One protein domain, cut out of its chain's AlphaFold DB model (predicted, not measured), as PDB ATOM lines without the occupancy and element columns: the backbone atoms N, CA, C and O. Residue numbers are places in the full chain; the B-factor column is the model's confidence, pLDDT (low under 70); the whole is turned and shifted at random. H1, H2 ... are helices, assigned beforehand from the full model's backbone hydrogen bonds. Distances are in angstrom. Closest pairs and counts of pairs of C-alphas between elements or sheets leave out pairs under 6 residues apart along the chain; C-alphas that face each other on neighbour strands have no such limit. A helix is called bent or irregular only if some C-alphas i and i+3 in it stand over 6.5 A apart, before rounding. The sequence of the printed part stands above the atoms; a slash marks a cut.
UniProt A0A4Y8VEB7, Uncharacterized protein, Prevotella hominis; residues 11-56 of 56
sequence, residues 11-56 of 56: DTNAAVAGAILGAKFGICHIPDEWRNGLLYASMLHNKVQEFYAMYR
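AT A GLANCE: This is residues 11 to 56 of the 56 residues of an uncharacterized protein of Prevotella hominis (UniProt A0A4Y8VEB7). An open frame of helices without a packed core: two helices of similar length, H1 and H3, are held apart by a connecting stretch that holds the small helix H2. The first part of H1, residues 11 to 17, sticks out free at one end, and residues 36 to 56, with H3 in them, stick out as an arm that leads away from H2. The printed part has 46 residues with three named helices, in the order H1, H2, H3 along the chain, and no named strand, and the class is all helix. The whole is only just loose, close to compact, with a radius of gyration of the C-alphas of 11.6 A. The C-alphas span 29 by 21 by 20 A along their three main axes.

HOW THE PARTS SIT: The longest helix by residues is H1, residues 11 to 25, and it touches no helix. A short link of 6 residues joins it to H2, residues 32 to 36, and the two are apart, with no C-alpha of the one within 8 A of the other. A tight link of 4 residues follows, to H3, residues 41 to 54. H2 and H3 are close but not clearly touching, with 1 pair of C-alphas within 8 A: the closest are those of Arg 35 and Ala 41, 7.7 A apart. Their centres are 18.2 A apart. H1 and H3 are apart. In H1, H2 and H3 every pair of O i and N i+4 is within hydrogen-bond range.

IN THESE COORDINATES: H1 has 15 residues, Asp 11 to Phe 25, and is 20.0 A from first to last C-alpha; it begins with C-alpha 11 at (194.923, 199.062, 214.321). H2 has 5 residues, Asp 32 to Asn 36, and is 5.9 A long by the same measure, with C-alpha 32 at (185.346, 215.639, 217.241). H3 has 14 residues, Ala 41 to Met 54, and is 20.2 A long, ending with C-alpha 54 at (176.194, 204.082, 193.007). No helix is bent or irregular.

THE WHOLE: The two C-alphas farthest apart are those of Glu 33 and Arg 56, at 31.5 A, and the first and last printed C-alphas, of Asp 11 and Arg 56, are 31.3 A apart. The printed part has no cut, and it ends at residue 56, the chain's last. Neither link is long. The mean pLDDT of the printed part is 89.6, and residue 56 is under 70, at low confidence.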
ATOM      1  N   ASP A  11     195.469 198.145 215.324       82.88
ATOM      2  CA  ASP A  11     194.923 199.062 214.321       82.88
ATOM      3  C   ASP A  11     193.897 198.363 213.418       82.88
ATOM      4  O   ASP A  11     192.789 198.878 213.266       82.88
ATOM      5  N   THR A  12     194.184 197.157 212.923       84.38
ATOM      6  CA  THR A  12     193.233 196.350 212.145       84.38
ATOM      7  C   THR A  12     192.007 195.989 212.982       84.38
ATOM      8  O   THR A  12     190.868 196.162 212.535       84.38
ATOM      9  N   ASN A  13     192.206 195.571 214.235       86.12
ATOM     10  CA  ASN A  13     191.104 195.278 215.154       86.12
ATOM     11  C   ASN A  13     190.233 196.518 215.415       86.12
ATOM     12  O   ASN A  13     189.000 196.433 215.425       86.12
ATOM     13  N   ALA A  14     190.861 197.682 215.607       86.75
ATOM     14  CA  ALA A  14     190.165 198.948 215.796       86.75
ATOM     15  C   ALA A  14     189.418 199.393 214.532       86.75
ATOM     16  O   ALA A  14     188.293 199.880 214.647       86.75
ATOM     17  N   ALA A  15     189.996 199.196 213.345       89.56
ATOM     18  CA  ALA A  15     189.387 199.556 212.070       89.56
ATOM     19  C   ALA A  15     188.117 198.737 211.803       89.56
ATOM     20  O   ALA A  15     187.065 199.305 211.505       89.56
ATOM     21  N   VAL A  16     188.178 197.414 211.986       90.50
ATOM     22  CA  VAL A  16     187.021 196.526 211.782       90.50
ATOM     23  C   VAL A  16     185.925 196.804 212.811       90.50
ATOM     24  O   VAL A  16     184.766 197.015 212.447       90.50
ATOM     25  N   ALA A  17     186.274 196.860 214.099       90.44
ATOM     26  CA  ALA A  17     185.297 197.156 215.145       90.44
ATOM     27  C   ALA A  17     184.700 198.563 214.981       90.44
ATOM     28  O   ALA A  17     183.493 198.750 215.139       90.44
ATOM     29  N   GLY A  18     185.532 199.543 214.624       90.62
ATOM     30  CA  GLY A  18     185.136 200.924 214.370       90.62
ATOM     31  C   GLY A  18     184.172 201.057 213.197       90.62
ATOM     32  O   GLY A  18     183.190 201.783 213.318       90.62
ATOM     33  N   ALA A  19     184.377 200.312 212.106       91.25
ATOM     34  CA  ALA A  19     183.462 200.304 210.965       91.25
ATOM     35  C   ALA A  19     182.066 199.782 211.347       91.25
ATOM     36  O   ALA A  19     181.059 200.418 211.033       91.25
ATOM     37  N   ILE A  20     181.994 198.668 212.085       92.69
ATOM     38  CA  ILE A  20     180.720 198.076 212.532       92.69
ATOM     39  C   ILE A  20     179.994 199.016 213.503       92.69
ATOM     40  O   ILE A  20     178.797 199.273 213.364       92.69
ATOM     41  N   LEU A  21     180.716 199.552 214.491       92.25
ATOM     42  CA  LEU A  21     180.149 200.490 215.459       92.25
ATOM     43  C   LEU A  21     179.721 201.799 214.784       92.25
ATOM     44  O   LEU A  21     178.649 202.315 215.091       92.25
ATOM     45  N   GLY A  22     180.509 202.299 213.832       92.38
ATOM     46  CA  GLY A  22     180.203 203.488 213.043       92.38
ATOM     47  C   GLY A  22     178.951 203.320 212.185       92.38
ATOM     48  O   GLY A  22     178.133 204.232 212.131       92.38
ATOM     49  N   ALA A  23     178.738 202.141 211.594       90.75
ATOM     50  CA  ALA A  23     177.503 201.831 210.875       90.75
ATOM     51  C   ALA A  23     176.277 201.780 211.805       90.75
ATOM     52  O   ALA A  23     175.192 202.208 211.420       90.75
ATOM     53  N   LYS A  24     176.443 201.286 213.040       93.69
ATOM     54  CA  LYS A  24     175.351 201.158 214.016       93.69
ATOM     55  C   LYS A  24     174.959 202.482 214.677       93.69
ATOM     56  O   LYS A  24     173.773 202.733 214.870       93.69
ATOM     57  N   PHE A  25     175.938 203.286 215.084       92.75
ATOM     58  CA  PHE A  25     175.715 204.503 215.875       92.75
ATOM     59  C   PHE A  25     175.836 205.791 215.050       92.75
ATOM     60  O   PHE A  25     175.387 206.849 215.486       92.75
ATOM     61  N   GLY A  26     176.400 205.724 213.846       90.69
ATOM     62  CA  GLY A  26     176.629 206.883 212.994       90.69
ATOM     63  C   GLY A  26     177.859 207.704 213.396       90.69
ATOM     64  O   GLY A  26     178.354 207.652 214.524       90.69
ATOM     65  N   ILE A  27     178.345 208.504 212.445       88.81
ATOM     66  CA  ILE A  27     179.592 209.278 212.563       88.81
ATOM     67  C   ILE A  27     179.563 210.345 213.671       88.81
ATOM     68  O   ILE A  27     180.603 210.658 214.245       88.81
ATOM     69  N   CYS A  28     178.383 210.873 214.015       89.12
ATOM     70  CA  CYS A  28     178.220 211.920 215.031       89.12
ATOM     71  C   CYS A  28     178.608 211.462 216.446       89.12
ATOM     72  O   CYS A  28     178.879 212.297 217.301       89.12
ATOM     73  N   HIS A  29     178.656 210.149 216.692       90.69
ATOM     74  CA  HIS A  29     179.056 209.582 217.981       90.69
ATOM     75  C   HIS A  29     180.577 209.399 218.121       90.69
ATOM     76  O   HIS A  29     181.046 208.960 219.171       90.69
ATOM     77  N   ILE A  30     181.361 209.729 217.088       89.88
ATOM     78  CA  ILE A  30     182.825 209.748 217.168       89.88
ATOM     79  C   ILE A  30     183.263 211.112 217.735       89.88
ATOM     80  O   ILE A  30     182.794 212.140 217.234       89.88
ATOM     81  N   PRO A  31     184.168 211.165 218.731       90.12
ATOM     82  CA  PRO A  31     184.687 212.425 219.267       90.12
ATOM     83  C   PRO A  31     185.229 213.354 218.170       90.12
ATOM     84  O   PRO A  31     185.925 212.897 217.259       90.12
ATOM     85  N   ASP A  32     184.927 214.653 218.251       88.12
ATOM     86  CA  ASP A  32     185.346 215.639 217.241       88.12
ATOM     87  C   ASP A  32     186.868 215.704 217.097       88.12
ATOM     88  O   ASP A  32     187.382 215.781 215.987       88.12
ATOM     89  N   GLU A  33     187.601 215.581 218.203       88.06
ATOM     90  CA  GLU A  33     189.068 215.557 218.223       88.06
ATOM     91  C   GLU A  33     189.646 214.442 217.336       88.06
ATOM     92  O   GLU A  33     190.666 214.631 216.677       88.06
ATOM     93  N   TRP A  34     188.970 213.291 217.263       87.50
ATOM     94  CA  TRP A  34     189.401 212.158 216.440       87.50
ATOM     95  C   TRP A  34     188.989 212.325 214.979       87.50
ATOM     96  O   TRP A  34     189.716 211.907 214.081       87.50
ATOM     97  N   ARG A  35     187.837 212.958 214.725       85.75
ATOM     98  CA  ARG A  35     187.365 213.253 213.363       85.75
ATOM     99  C   ARG A  35     188.196 214.347 212.699       85.75
ATOM    100  O   ARG A  35     188.567 214.207 211.538       85.75
ATOM    101  N   ASN A  36     188.528 215.396 213.444       86.62
ATOM    102  CA  ASN A  36     189.272 216.549 212.941       86.62
ATOM    103  C   ASN A  36     190.761 216.237 212.728       86.62
ATOM    104  O   ASN A  36     191.400 216.862 211.887       86.62
ATOM    105  N   GLY A  37     191.311 215.260 213.456       85.56
ATOM    106  CA  GLY A  37     192.686 214.785 213.285       85.56
ATOM    107  C   GLY A  37     192.869 213.709 212.207       85.56
ATOM    108  O   GLY A  37     193.993 213.249 212.000       85.56
ATOM    109  N   LEU A  38     191.797 213.272 211.536       89.75
ATOM    110  CA  LEU A  38     191.864 212.162 210.587       89.75
ATOM    111  C   LEU A  38     192.540 212.583 209.276       89.75
ATOM    112  O   LEU A  38     192.030 213.403 208.510       89.75
ATOM    113  N   LEU A  39     193.672 211.948 208.975       92.88
ATOM    114  CA  LEU A  39     194.350 212.122 207.695       92.88
ATOM    115  C   LEU A  39     193.441 211.669 206.546       92.88
ATOM    116  O   LEU A  39     192.808 210.617 206.605       92.88
ATOM    117  N   TYR A  40     193.399 212.474 205.483       93.31
ATOM    118  CA  TYR A  40     192.596 212.217 204.283       93.31
ATOM    119  C   TYR A  40     191.074 212.142 204.507       93.31
ATOM    120  O   TYR A  40     190.367 211.590 203.661       93.31
ATOM    121  N   ALA A  41     190.550 212.739 205.585       89.94
ATOM    122  CA  ALA A  41     189.118 212.728 205.905       89.94
ATOM    123  C   ALA A  41     188.221 213.120 204.714       89.94
ATOM    124  O   ALA A  41     187.261 212.414 204.409       89.94
ATOM    125  N   SER A  42     188.566 214.189 203.983       91.50
ATOM    126  CA  SER A  42     187.795 214.643 202.815       91.50
ATOM    127  C   SER A  42     187.785 213.624 201.671       91.50
ATOM    128  O   SER A  42     186.751 213.401 201.051       91.50
ATOM    129  N   MET A  43     188.918 212.962 201.405       95.12
ATOM    130  CA  MET A  43     189.011 211.933 200.361       95.12
ATOM    131  C   MET A  43     188.180 210.698 200.725       95.12
ATOM    132  O   MET A  43     187.463 210.168 199.876       95.12
ATOM    133  N   LEU A  44     188.230 210.267 201.990       92.75
ATOM    134  CA  LEU A  44     187.402 209.169 202.490       92.75
ATOM    135  C   LEU A  44     185.912 209.513 202.414       92.75
ATOM    136  O   LEU A  44     185.122 208.694 201.952       92.75
ATOM    137  N   HIS A  45     185.531 210.731 202.809       91.31
ATOM    138  CA  HIS A  45     184.148 211.186 202.722       91.31
ATOM    139  C   HIS A  45     183.636 211.166 201.276       91.31
ATOM    140  O   HIS A  45     182.568 210.614 201.026       91.31
ATOM    141  N   ASN A  46     184.423 211.676 200.323       95.06
ATOM    142  CA  ASN A  46     184.061 211.664 198.903       95.06
ATOM    143  C   ASN A  46     183.859 210.239 198.375       95.06
ATOM    144  O   ASN A  46     182.825 209.964 197.774       95.06
ATOM    145  N   LYS A  47     184.775 209.308 198.678       95.00
ATOM    146  CA  LYS A  47     184.624 207.892 198.291       95.00
ATOM    147  C   LYS A  47     183.340 207.272 198.835       95.00
ATOM    148  O   LYS A  47     182.677 206.513 198.137       95.00
ATOM    149  N   VAL A  48     182.984 207.587 200.081       91.94
ATOM    150  CA  VAL A  48     181.740 207.097 200.685       91.94
ATOM    151  C   VAL A  48     180.522 207.684 199.969       91.94
ATOM    152  O   VAL A  48     179.589 206.938 199.687       91.94
ATOM    153  N   GLN A  49     180.527 208.976 199.630       93.69
ATOM    154  CA  GLN A  49     179.433 209.596 198.871       93.69
ATOM    155  C   GLN A  49     179.289 208.997 197.466       93.69
ATOM    156  O   GLN A  49     178.174 208.682 197.057       93.69
ATOM    157  N   GLU A  50     180.397 208.781 196.752       95.19
ATOM    158  CA  GLU A  50     180.408 208.108 195.446       95.19
ATOM    159  C   GLU A  50     179.827 206.693 195.543       95.19
ATOM    160  O   GLU A  50     178.991 206.302 194.729       95.19
ATOM    161  N   PHE A  51     180.220 205.943 196.575       93.06
ATOM    162  CA  PHE A  51     179.681 204.613 196.829       93.06
ATOM    163  C   PHE A  51     178.175 204.672 197.115       93.06
ATOM    164  O   PHE A  51     177.410 203.961 196.479       93.06
ATOM    165  N   TYR A  52     177.704 205.564 197.991       90.69
ATOM    166  CA  TYR A  52     176.264 205.728 198.237       90.69
ATOM    167  C   TYR A  52     175.479 206.103 196.979       90.69
ATOM    168  O   TYR A  52     174.373 205.604 196.789       90.69
ATOM    169  N   ALA A  53     176.035 206.964 196.125       93.31
ATOM    170  CA  ALA A  53     175.403 207.371 194.877       93.31
ATOM    171  C   ALA A  53     175.297 206.223 193.860       93.31
ATOM    172  O   ALA A  53     174.362 206.208 193.071       93.31
ATOM    173  N   MET A  54     176.223 205.259 193.884       92.19
ATOM    174  CA  MET A  54     176.194 204.082 193.007       92.19
ATOM    175  C   MET A  54     175.131 203.049 193.416       92.19
ATOM    176  O   MET A  54     174.635 202.314 192.567       92.19
ATOM    177  N   TYR A  55     174.798 202.972 194.706       81.69
ATOM    178  CA  TYR A  55     173.837 202.004 195.256       81.69
ATOM    179  C   TYR A  55     172.418 202.574 195.430       81.69
ATOM    180  O   TYR A  55     171.560 201.902 196.009       81.69
ATOM    181  N   ARG A  56     172.171 203.798 194.960       57.56
ATOM    182  CA  ARG A  56     170.874 204.478 195.011       57.56
ATOM    183  C   ARG A  56     170.275 204.603 193.618       57.56
ATOM    184  O   ARG A  56     169.030 204.526 193.539       57.56
TER     185      ARG A  56